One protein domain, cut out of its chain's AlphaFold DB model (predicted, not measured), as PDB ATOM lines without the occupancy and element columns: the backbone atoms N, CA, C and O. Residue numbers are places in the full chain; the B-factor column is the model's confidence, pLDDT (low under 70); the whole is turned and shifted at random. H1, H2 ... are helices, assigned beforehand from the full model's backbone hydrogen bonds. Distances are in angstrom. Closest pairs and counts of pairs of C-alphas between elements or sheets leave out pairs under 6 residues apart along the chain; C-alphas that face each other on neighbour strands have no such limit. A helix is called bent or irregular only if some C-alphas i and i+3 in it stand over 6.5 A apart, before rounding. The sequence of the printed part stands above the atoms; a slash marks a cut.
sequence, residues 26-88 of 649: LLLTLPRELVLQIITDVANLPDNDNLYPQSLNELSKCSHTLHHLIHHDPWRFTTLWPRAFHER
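This is residues 26 to 88 of the 649 residues of an uncharacterized protein of Absidia repens (UniProt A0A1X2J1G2). The longest helix, H2, has H5 side by side with it, while the hairpin of H3 and H4 covers another side and short H1 is near its beginning. The printed part has 63 residues, 45 of them in five named helices in the order H1 to H5, with no named strand; its class is all helix, and it is compact, with a radius of gyration of the C-alphas of 11.1 A and spans of 31 by 22 by 18 A.

H2, residues 32 to 44, touches H5, residues 75 to 86, the same way at a shallow tilt of 25 degrees; C-alphas 44 and 84 are closest, 5.5 A. H2 and H3, residues 54 to 61, form a hairpin, closest C-alphas 43 and 56, 6.0 A. H3 and H4, residues 64 to 71, form another, closest C-alphas 60 and 67, 4.3 A. H4 and H5 touch only at the corner, closest C-alphas 70 and 76, 6.2 A. H1, residues 26 to 29, is close but not clearly touching H2; C-alphas 27 and 35 are 6.8 A apart. Every O i to N i+4 pair is within hydrogen-bond range in H2, H3 and H4, 6 of 8 in H5; H1 is too short for one.

H2 begins at C-alpha 32 (3.059, 13.025, -24.934) and measures 18.4 A. H5, 16.0 A, ends at C-alpha 86 (-6.592, -2.081, -10.326); it is irregular, C-alphas 78 and 81 being 7.4 A apart.

The printed part has no cut and no long link; residue 48 is under pLDDT 70.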
ATOM      1  N   LEU A  26      14.701   8.483 -27.809       87.25
ATOM      2  CA  LEU A  26      13.656   8.211 -28.813       87.25
ATOM      3  C   LEU A  26      12.252   8.097 -28.202       87.25
ATOM      4  O   LEU A  26      11.263   8.391 -28.860       87.25
ATOM      5  N   LEU A  27      12.147   7.689 -26.935       91.06
ATOM      6  CA  LEU A  27      10.867   7.665 -26.230       91.06
ATOM      7  C   LEU A  27      10.308   9.084 -26.047       91.06
ATOM      8  O   LEU A  27       9.114   9.299 -26.208       91.06
ATOM      9  N   LEU A  28      11.171  10.059 -25.750       91.00
ATOM     10  CA  LEU A  28      10.775  11.449 -25.505       91.00
ATOM     11  C   LEU A  28      10.531  12.249 -26.791       91.00
ATOM     12  O   LEU A  28      10.073  13.386 -26.707       91.00
ATOM     13  N   THR A  29      10.820  11.684 -27.967       93.25
ATOM     14  CA  THR A  29      10.444  12.288 -29.256       93.25
ATOM     15  C   THR A  29       9.023  11.915 -29.686       93.25
ATOM     16  O   THR A  29       8.511  12.490 -30.647       93.25
ATOM     17  N   LEU A  30       8.372  10.978 -28.987       94.44
ATOM     18  CA  LEU A  30       6.978  10.617 -29.231       94.44
ATOM     19  C   LEU A  30       6.015  11.703 -28.713       94.44
ATOM     20  O   LEU A  30       6.330  12.402 -27.745       94.44
ATOM     21  N   PRO A  31       4.804  11.811 -29.295       96.31
ATOM     22  CA  PRO A  31       3.702  12.565 -28.706       96.31
ATOM     23  C   PRO A  31       3.482  12.195 -27.236       96.31
ATOM     24  O   PRO A  31       3.533  11.013 -26.879       96.31
ATOM     25  N   ARG A  32       3.205  13.197 -26.391       94.31
ATOM     26  CA  ARG A  32       3.059  13.025 -24.934       94.31
ATOM     27  C   ARG A  32       2.067  11.914 -24.600       94.31
ATOM     28  O   ARG A  32       2.331  11.116 -23.713       94.31
ATOM     29  N   GLU A  33       0.967  11.823 -25.334       95.06
ATOM     30  CA  GLU A  33      -0.091  10.830 -25.141       95.06
ATOM     31  C   GLU A  33       0.430   9.398 -25.323       95.06
ATOM     32  O   GLU A  33       0.079   8.513 -24.546       95.06
ATOM     33  N   LEU A  34       1.313   9.174 -26.305       96.44
ATOM     34  CA  LEU A  34       1.945   7.871 -26.515       96.44
ATOM     35  C   LEU A  34       2.951   7.559 -25.408       96.44
ATOM     36  O   LEU A  34       3.003   6.422 -24.950       96.44
ATOM     37  N   VAL A  35       3.701   8.557 -24.934       95.88
ATOM     38  CA  VAL A  35       4.606   8.384 -23.787       95.88
ATOM     39  C   VAL A  35       3.821   7.996 -22.532       95.88
ATOM     40  O   VAL A  35       4.196   7.045 -21.854       95.88
ATOM     41  N   LEU A  36       2.706   8.675 -22.242       96.25
ATOM     42  CA  LEU A  36       1.840   8.360 -21.101       96.25
ATOM     43  C   LEU A  36       1.214   6.962 -21.208       96.25
ATOM     44  O   LEU A  36       1.144   6.242 -20.211       96.25
ATOM     45  N   GLN A  37       0.789   6.562 -22.410       95.75
ATOM     46  CA  GLN A  37       0.278   5.213 -22.646       95.75
ATOM     47  C   GLN A  37       1.370   4.163 -22.410       95.75
ATOM     48  O   GLN A  37       1.126   3.215 -21.676       95.75
ATOM     49  N   ILE A  38       2.585   4.374 -22.931       95.50
ATOM     50  CA  ILE A  38       3.725   3.474 -22.697       95.50
ATOM     51  C   ILE A  38       4.043   3.376 -21.203       95.50
ATOM     52  O   ILE A  38       4.223   2.275 -20.697       95.50
ATOM     53  N   ILE A  39       4.078   4.498 -20.476       96.06
ATOM     54  CA  ILE A  39       4.297   4.496 -19.019       96.06
ATOM     55  C   ILE A  39       3.208   3.675 -18.310       96.06
ATOM     56  O   ILE A  39       3.516   2.905 -17.405       96.06
ATOM     57  N   THR A  40       1.947   3.810 -18.727       95.56
ATOM     58  CA  THR A  40       0.832   3.032 -18.160       95.56
ATOM     59  C   THR A  40       0.977   1.545 -18.455       95.56
ATOM     60  O   THR A  40       0.802   0.726 -17.562       95.56
ATOM     61  N   ASP A  41       1.340   1.190 -19.686       94.19
ATOM     62  CA  ASP A  41       1.534  -0.204 -20.077       94.19
ATOM     63  C   ASP A  41       2.705  -0.823 -19.300       94.19
ATOM     64  O   ASP A  41       2.573  -1.929 -18.788       94.19
ATOM     65  N   VAL A  42       3.803  -0.081 -19.102       93.25
ATOM     66  CA  VAL A  42       4.931  -0.493 -18.244       93.25
ATOM     67  C   VAL A  42       4.488  -0.699 -16.795       93.25
ATOM     68  O   VAL A  42       4.946  -1.637 -16.149       93.25
ATOM     69  N   ALA A  43       3.586   0.137 -16.278       92.31
ATOM     70  CA  ALA A  43       3.019  -0.047 -14.944       92.31
ATOM     71  C   ALA A  43       2.200  -1.336 -14.824       92.31
ATOM     72  O   ALA A  43       2.160  -1.942 -13.756       92.31
ATOM     73  N   ASN A  44       1.539  -1.743 -15.903       90.88
ATOM     74  CA  ASN A  44       0.606  -2.864 -15.927       90.88
ATOM     75  C   ASN A  44       1.262  -4.196 -16.301       90.88
ATOM     76  O   ASN A  44       0.609  -5.232 -16.206       90.88
ATOM     77  N   LEU A  45       2.534  -4.193 -16.712       88.06
ATOM     78  CA  LEU A  45       3.264  -5.431 -16.949       88.06
ATOM     79  C   LEU A  45       3.310  -6.250 -15.647       88.06
ATOM     80  O   LEU A  45       3.761  -5.723 -14.622       88.06
ATOM     81  N   PRO A  46       2.834  -7.507 -15.662       72.06
ATOM     82  CA  PRO A  46       3.003  -8.400 -14.531       72.06
ATOM     83  C   PRO A  46       4.491  -8.727 -14.425       72.06
ATOM     84  O   PRO A  46       5.068  -9.337 -15.324       72.06
ATOM     85  N   ASP A  47       5.123  -8.266 -13.351       72.50
ATOM     86  CA  ASP A  47       6.428  -8.774 -12.953       72.50
ATOM     87  C   ASP A  47       6.153 -10.022 -12.114       72.50
ATOM     88  O   ASP A  47       5.441  -9.933 -11.114       72.50
ATOM     89  N   ASN A  48       6.628 -11.187 -12.559       63.03
ATOM     90  CA  ASN A  48       6.246 -12.466 -11.951       63.03
ATOM     91  C   ASN A  48       6.636 -12.551 -10.465       63.03
ATOM     92  O   ASN A  48       5.992 -13.286  -9.723       63.03
ATOM     93  N   ASP A  49       7.627 -11.761 -10.040       72.81
ATOM     94  CA  ASP A  49       8.183 -11.825  -8.688       72.81
ATOM     95  C   ASP A  49       7.838 -10.591  -7.827       72.81
ATOM     96  O   ASP A  49       8.004 -10.622  -6.608       72.81
ATOM     97  N   ASN A  50       7.334  -9.495  -8.418       83.44
ATOM     98  CA  ASN A  50       7.124  -8.234  -7.697       83.44
ATOM     99  C   ASN A  50       5.720  -7.656  -7.871       83.44
ATOM    100  O   ASN A  50       5.332  -7.180  -8.940       83.44
ATOM    101  N   LEU A  51       4.998  -7.551  -6.754       89.31
ATOM    102  CA  LEU A  51       3.712  -6.868  -6.722       89.31
ATOM    103  C   LEU A  51       3.850  -5.356  -6.952       89.31
ATOM    104  O   LEU A  51       3.010  -4.760  -7.615       89.31
ATOM    105  N   TYR A  52       4.907  -4.710  -6.454       91.06
ATOM    106  CA  TYR A  52       5.132  -3.289  -6.739       91.06
ATOM    107  C   TYR A  52       5.757  -3.114  -8.140       91.06
ATOM    108  O   TYR A  52       6.728  -3.804  -8.439       91.06
ATOM    109  N   PRO A  53       5.281  -2.179  -8.995       90.94
ATOM    110  CA  PRO A  53       5.776  -2.004 -10.365       90.94
ATOM    111  C   PRO A  53       7.196  -1.415 -10.392       90.94
ATOM    112  O   PRO A  53       7.399  -0.221 -10.632       90.94
ATOM    113  N   GLN A  54       8.204  -2.248 -10.142       89.69
ATOM    114  CA  GLN A  54       9.600  -1.827 -10.055       89.69
ATOM    115  C   GLN A  54      10.115  -1.262 -11.384       89.69
ATOM    116  O   GLN A  54      10.880  -0.296 -11.386       89.69
ATOM    117  N   SER A  55       9.600  -1.757 -12.511       90.75
ATOM    118  CA  SER A  55       9.903  -1.236 -13.848       90.75
ATOM    119  C   SER A  55       9.547   0.250 -14.010       90.75
ATOM    120  O   SER A  55      10.232   0.964 -14.740       90.75
ATOM    121  N   LEU A  56       8.540   0.774 -13.291       91.44
ATOM    122  CA  LEU A  56       8.268   2.220 -13.271       91.44
ATOM    123  C   LEU A  56       9.377   2.998 -12.564       91.44
ATOM    124  O   LEU A  56       9.768   4.072 -13.027       91.44
ATOM    125  N   ASN A  57       9.895   2.467 -11.455       89.31
ATOM    126  CA  ASN A  57      11.007   3.090 -10.745       89.31
ATOM    127  C   ASN A  57      12.256   3.111 -11.633       89.31
ATOM    128  O   ASN A  57      12.964   4.115 -11.665       89.31
ATOM    129  N   GLU A  58      12.521   2.038 -12.375       91.62
ATOM    130  CA  GLU A  58      13.627   1.973 -13.334       91.62
ATOM    131  C   GLU A  58      13.448   2.970 -14.478       91.62
ATOM    132  O   GLU A  58      14.346   3.774 -14.729       91.62
ATOM    133  N   LEU A  59      12.261   3.011 -15.092       92.06
ATOM    134  CA  LEU A  59      11.935   3.959 -16.155       92.06
ATOM    135  C   LEU A  59      12.083   5.416 -15.693       92.06
ATOM    136  O   LEU A  59      12.594   6.262 -16.431       92.06
ATOM    137  N   SER A  60      11.690   5.715 -14.450       93.62
ATOM    138  CA  SER A  60      11.828   7.054 -13.865       93.62
ATOM    139  C   SER A  60      13.289   7.506 -13.745       93.62
ATOM    140  O   SER A  60      13.569   8.699 -13.841       93.62
ATOM    141  N   LYS A  61      14.237   6.571 -13.581       93.50
ATOM    142  CA  LYS A  61      15.674   6.872 -13.459       93.50
ATOM    143  C   LYS A  61      16.320   7.209 -14.803       93.50
ATOM    144  O   LYS A  61      17.391   7.809 -14.822       93.50
ATOM    145  N   CYS A  62      15.689   6.859 -15.926       91.88
ATOM    146  CA  CYS A  62      16.257   7.068 -17.258       91.88
ATOM    147  C   CYS A  62      16.264   8.541 -17.705       91.88
ATOM    148  O   CYS A  62      17.055   8.911 -18.571       91.88
ATOM    149  N   SER A  63      15.372   9.388 -17.173       93.06
ATOM    150  CA  SER A  63      15.286  10.807 -17.547       93.06
ATOM    151  C   SER A  63      14.498  11.627 -16.526       93.06
ATOM    152  O   SER A  63      13.464  11.181 -16.035       93.06
ATOM    153  N   HIS A  64      14.908  12.881 -16.302       93.25
ATOM    154  CA  HIS A  64      14.165  13.838 -15.471       93.25
ATOM    155  C   HIS A  64      12.730  14.075 -15.978       93.25
ATOM    156  O   HIS A  64      11.811  14.254 -15.182       93.25
ATOM    157  N   THR A  65      12.505  14.043 -17.296       94.00
ATOM    158  CA  THR A  65      11.157  14.204 -17.869       94.00
ATOM    159  C   THR A  65      10.256  13.028 -17.497       94.00
ATOM    160  O   THR A  65       9.123  13.236 -17.075       94.00
ATOM    161  N   LEU A  66      10.764  11.794 -17.596       94.06
ATOM    162  CA  LEU A  66      10.022  10.592 -17.200       94.06
ATOM    163  C   LEU A  66       9.782  10.567 -15.691       94.06
ATOM    164  O   LEU A  66       8.670  10.276 -15.255       94.06
ATOM    165  N   HIS A  67      10.787  10.955 -14.903       94.56
ATOM    166  CA  HIS A  67      10.645  11.129 -13.463       94.56
ATOM    167  C   HIS A  67       9.498  12.087 -13.124       94.56
ATOM    168  O   HIS A  67       8.616  11.747 -12.336       94.56
ATOM    169  N   HIS A  68       9.452  13.254 -13.774       95.00
ATOM    170  CA  HIS A  68       8.374  14.215 -13.575       95.00
ATOM    171  C   HIS A  68       7.003  13.639 -13.959       95.00
ATOM    172  O   HIS A  68       6.054  13.784 -13.194       95.00
ATOM    173  N   LEU A  69       6.885  12.946 -15.096       94.56
ATOM    174  CA  LEU A  69       5.620  12.326 -15.518       94.56
ATOM    175  C   LEU A  69       5.116  11.257 -14.530       94.56
ATOM    176  O   LEU A  69       3.917  11.170 -14.282       94.56
ATOM    177  N   ILE A  70       6.020  10.472 -13.940       93.75
ATOM    178  CA  ILE A  70       5.673   9.363 -13.036       93.75
ATOM    179  C   ILE A  70       5.396   9.847 -11.601       93.75
ATOM    180  O   ILE A  70       4.511   9.309 -10.929       93.75
ATOM    181  N   HIS A  71       6.128  10.862 -11.123       90.00
ATOM    182  CA  HIS A  71       6.126  11.276  -9.710       90.00
ATOM    183  C   HIS A  71       5.519  12.654  -9.430       90.00
ATOM    184  O   HIS A  71       5.192  12.935  -8.278       90.00
ATOM    185  N   HIS A  72       5.350  13.516 -10.432       92.06
ATOM    186  CA  HIS A  72       4.926  14.905 -10.212       92.06
ATOM    187  C   HIS A  72       3.733  15.336 -11.068       92.06
ATOM    188  O   HIS A  72       2.947  16.169 -10.621       92.06
ATOM    189  N   ASP A  73       3.549  14.761 -12.255       94.06
ATOM    190  CA  ASP A  73       2.444  15.121 -13.144       94.06
ATOM    191  C   ASP A  73       1.076  14.743 -12.535       94.06
ATOM    192  O   ASP A  73       0.904  13.598 -12.106       94.06
ATOM    193  N   PRO A  74       0.080  15.653 -12.503       93.50
ATOM    194  CA  PRO A  74      -1.246  15.373 -11.945       93.50
ATOM    195  C   PRO A  74      -1.956  14.163 -12.564       93.50
ATOM    196  O   PRO A  74      -2.709  13.479 -11.869       93.50
ATOM    197  N   TRP A  75      -1.678  13.850 -13.837       94.38
ATOM    198  CA  TRP A  75      -2.207  12.670 -14.534       94.38
ATOM    199  C   TRP A  75      -1.937  11.360 -13.780       94.38
ATOM    200  O   TRP A  75      -2.724  10.411 -13.858       94.38
ATOM    201  N   ARG A  76      -0.845  11.302 -13.004       92.94
ATOM    202  CA  ARG A  76      -0.466  10.098 -12.261       92.94
ATOM    203  C   ARG A  76      -1.533   9.676 -11.249       92.94
ATOM    204  O   ARG A  76      -1.735   8.482 -11.047       92.94
ATOM    205  N   PHE A  77      -2.216  10.647 -10.640       88.94
ATOM    206  CA  PHE A  77      -3.229  10.405  -9.614       88.94
ATOM    207  C   PHE A  77      -4.561   9.960 -10.210       88.94
ATOM    208  O   PHE A  77      -5.268   9.178  -9.592       88.94
ATOM    209  N   THR A  78      -4.894  10.435 -11.412       90.31
ATOM    210  CA  THR A  78      -6.176  10.140 -12.066       90.31
ATOM    211  C   THR A  78      -6.120   8.931 -12.991       90.31
ATOM    212  O   THR A  78      -7.162   8.437 -13.408       90.31
ATOM    213  N   THR A  79      -4.929   8.478 -13.393       92.62
ATOM    214  CA  THR A  79      -4.807   7.432 -14.418       92.62
ATOM    215  C   THR A  79      -3.728   6.407 -14.110       92.62
ATOM    216  O   THR A  79      -4.060   5.230 -14.025       92.62
ATOM    217  N   LEU A  80      -2.466   6.815 -13.931       95.38
ATOM    218  CA  LEU A  80      -1.354   5.863 -13.803       95.38
ATOM    219  C   LEU A  80      -1.515   4.930 -12.598       95.38
ATOM    220  O   LEU A  80      -1.607   3.717 -12.762       95.38
ATOM    221  N   TRP A  81      -1.550   5.498 -11.393       93.31
ATOM    222  CA  TRP A  81      -1.581   4.720 -10.158       93.31
ATOM    223  C   TRP A  81      -2.922   4.022  -9.901       93.31
ATOM    224  O   TRP A  81      -2.869   2.862  -9.501       93.31
ATOM    225  N   PRO A  82      -4.099   4.620 -10.194       92.81
ATOM    226  CA  PRO A  82      -5.361   3.881 -10.146       92.81
ATOM    227  C   PRO A  82      -5.366   2.646 -11.054       92.81
ATOM    228  O   PRO A  82      -5.803   1.580 -10.634       92.81
ATOM    229  N   ARG A  83      -4.847   2.758 -12.291       93.00
ATOM    230  CA  ARG A  83      -4.758   1.614 -13.215       93.00
ATOM    231  C   ARG A  83      -3.776   0.563 -12.716       93.00
ATOM    232  O   ARG A  83      -4.149  -0.598 -12.617       93.00
ATOM    233  N   ALA A  84      -2.565   0.977 -12.344       93.06
ATOM    234  CA  ALA A  84      -1.548   0.062 -11.830       93.06
ATOM    235  C   ALA A  84      -2.033  -0.713 -10.595       93.06
ATOM    236  O   ALA A  84      -1.708  -1.890 -10.443       93.06
ATOM    237  N   PHE A  85      -2.816  -0.049  -9.738       92.62
ATOM    238  CA  PHE A  85      -3.456  -0.650  -8.578       92.62
ATOM    239  C   PHE A  85      -4.551  -1.643  -8.984       92.62
ATOM    240  O   PHE A  85      -4.517  -2.784  -8.536       92.62
ATOM    241  N   HIS A  86      -5.478  -1.244  -9.862       91.25
ATOM    242  CA  HIS A  86      -6.592  -2.081 -10.326       91.25
ATOM    243  C   HIS A  86      -6.141  -3.368 -11.037       91.25
ATOM    244  O   HIS A  86      -6.807  -4.397 -10.956       91.25
ATOM    245  N   GLU A  87      -4.996  -3.340 -11.720       91.19
ATOM    246  CA  GLU A  87      -4.420  -4.549 -12.325       91.19
ATOM    247  C   GLU A  87      -3.926  -5.568 -11.283       91.19
ATOM    248  O   GLU A  87      -3.809  -6.751 -11.590       91.19
ATOM    249  N   ARG A  88      -3.651  -5.141 -10.042       91.31
ATOM    250  CA  ARG A  88      -2.994  -5.963  -9.008       91.31
ATOM    251  C   ARG A  88      -3.898  -6.339  -7.847       91.31
ATOM    252  O   ARG A  88      -3.805  -7.459  -7.354       91.31
TER     253      ARG A  88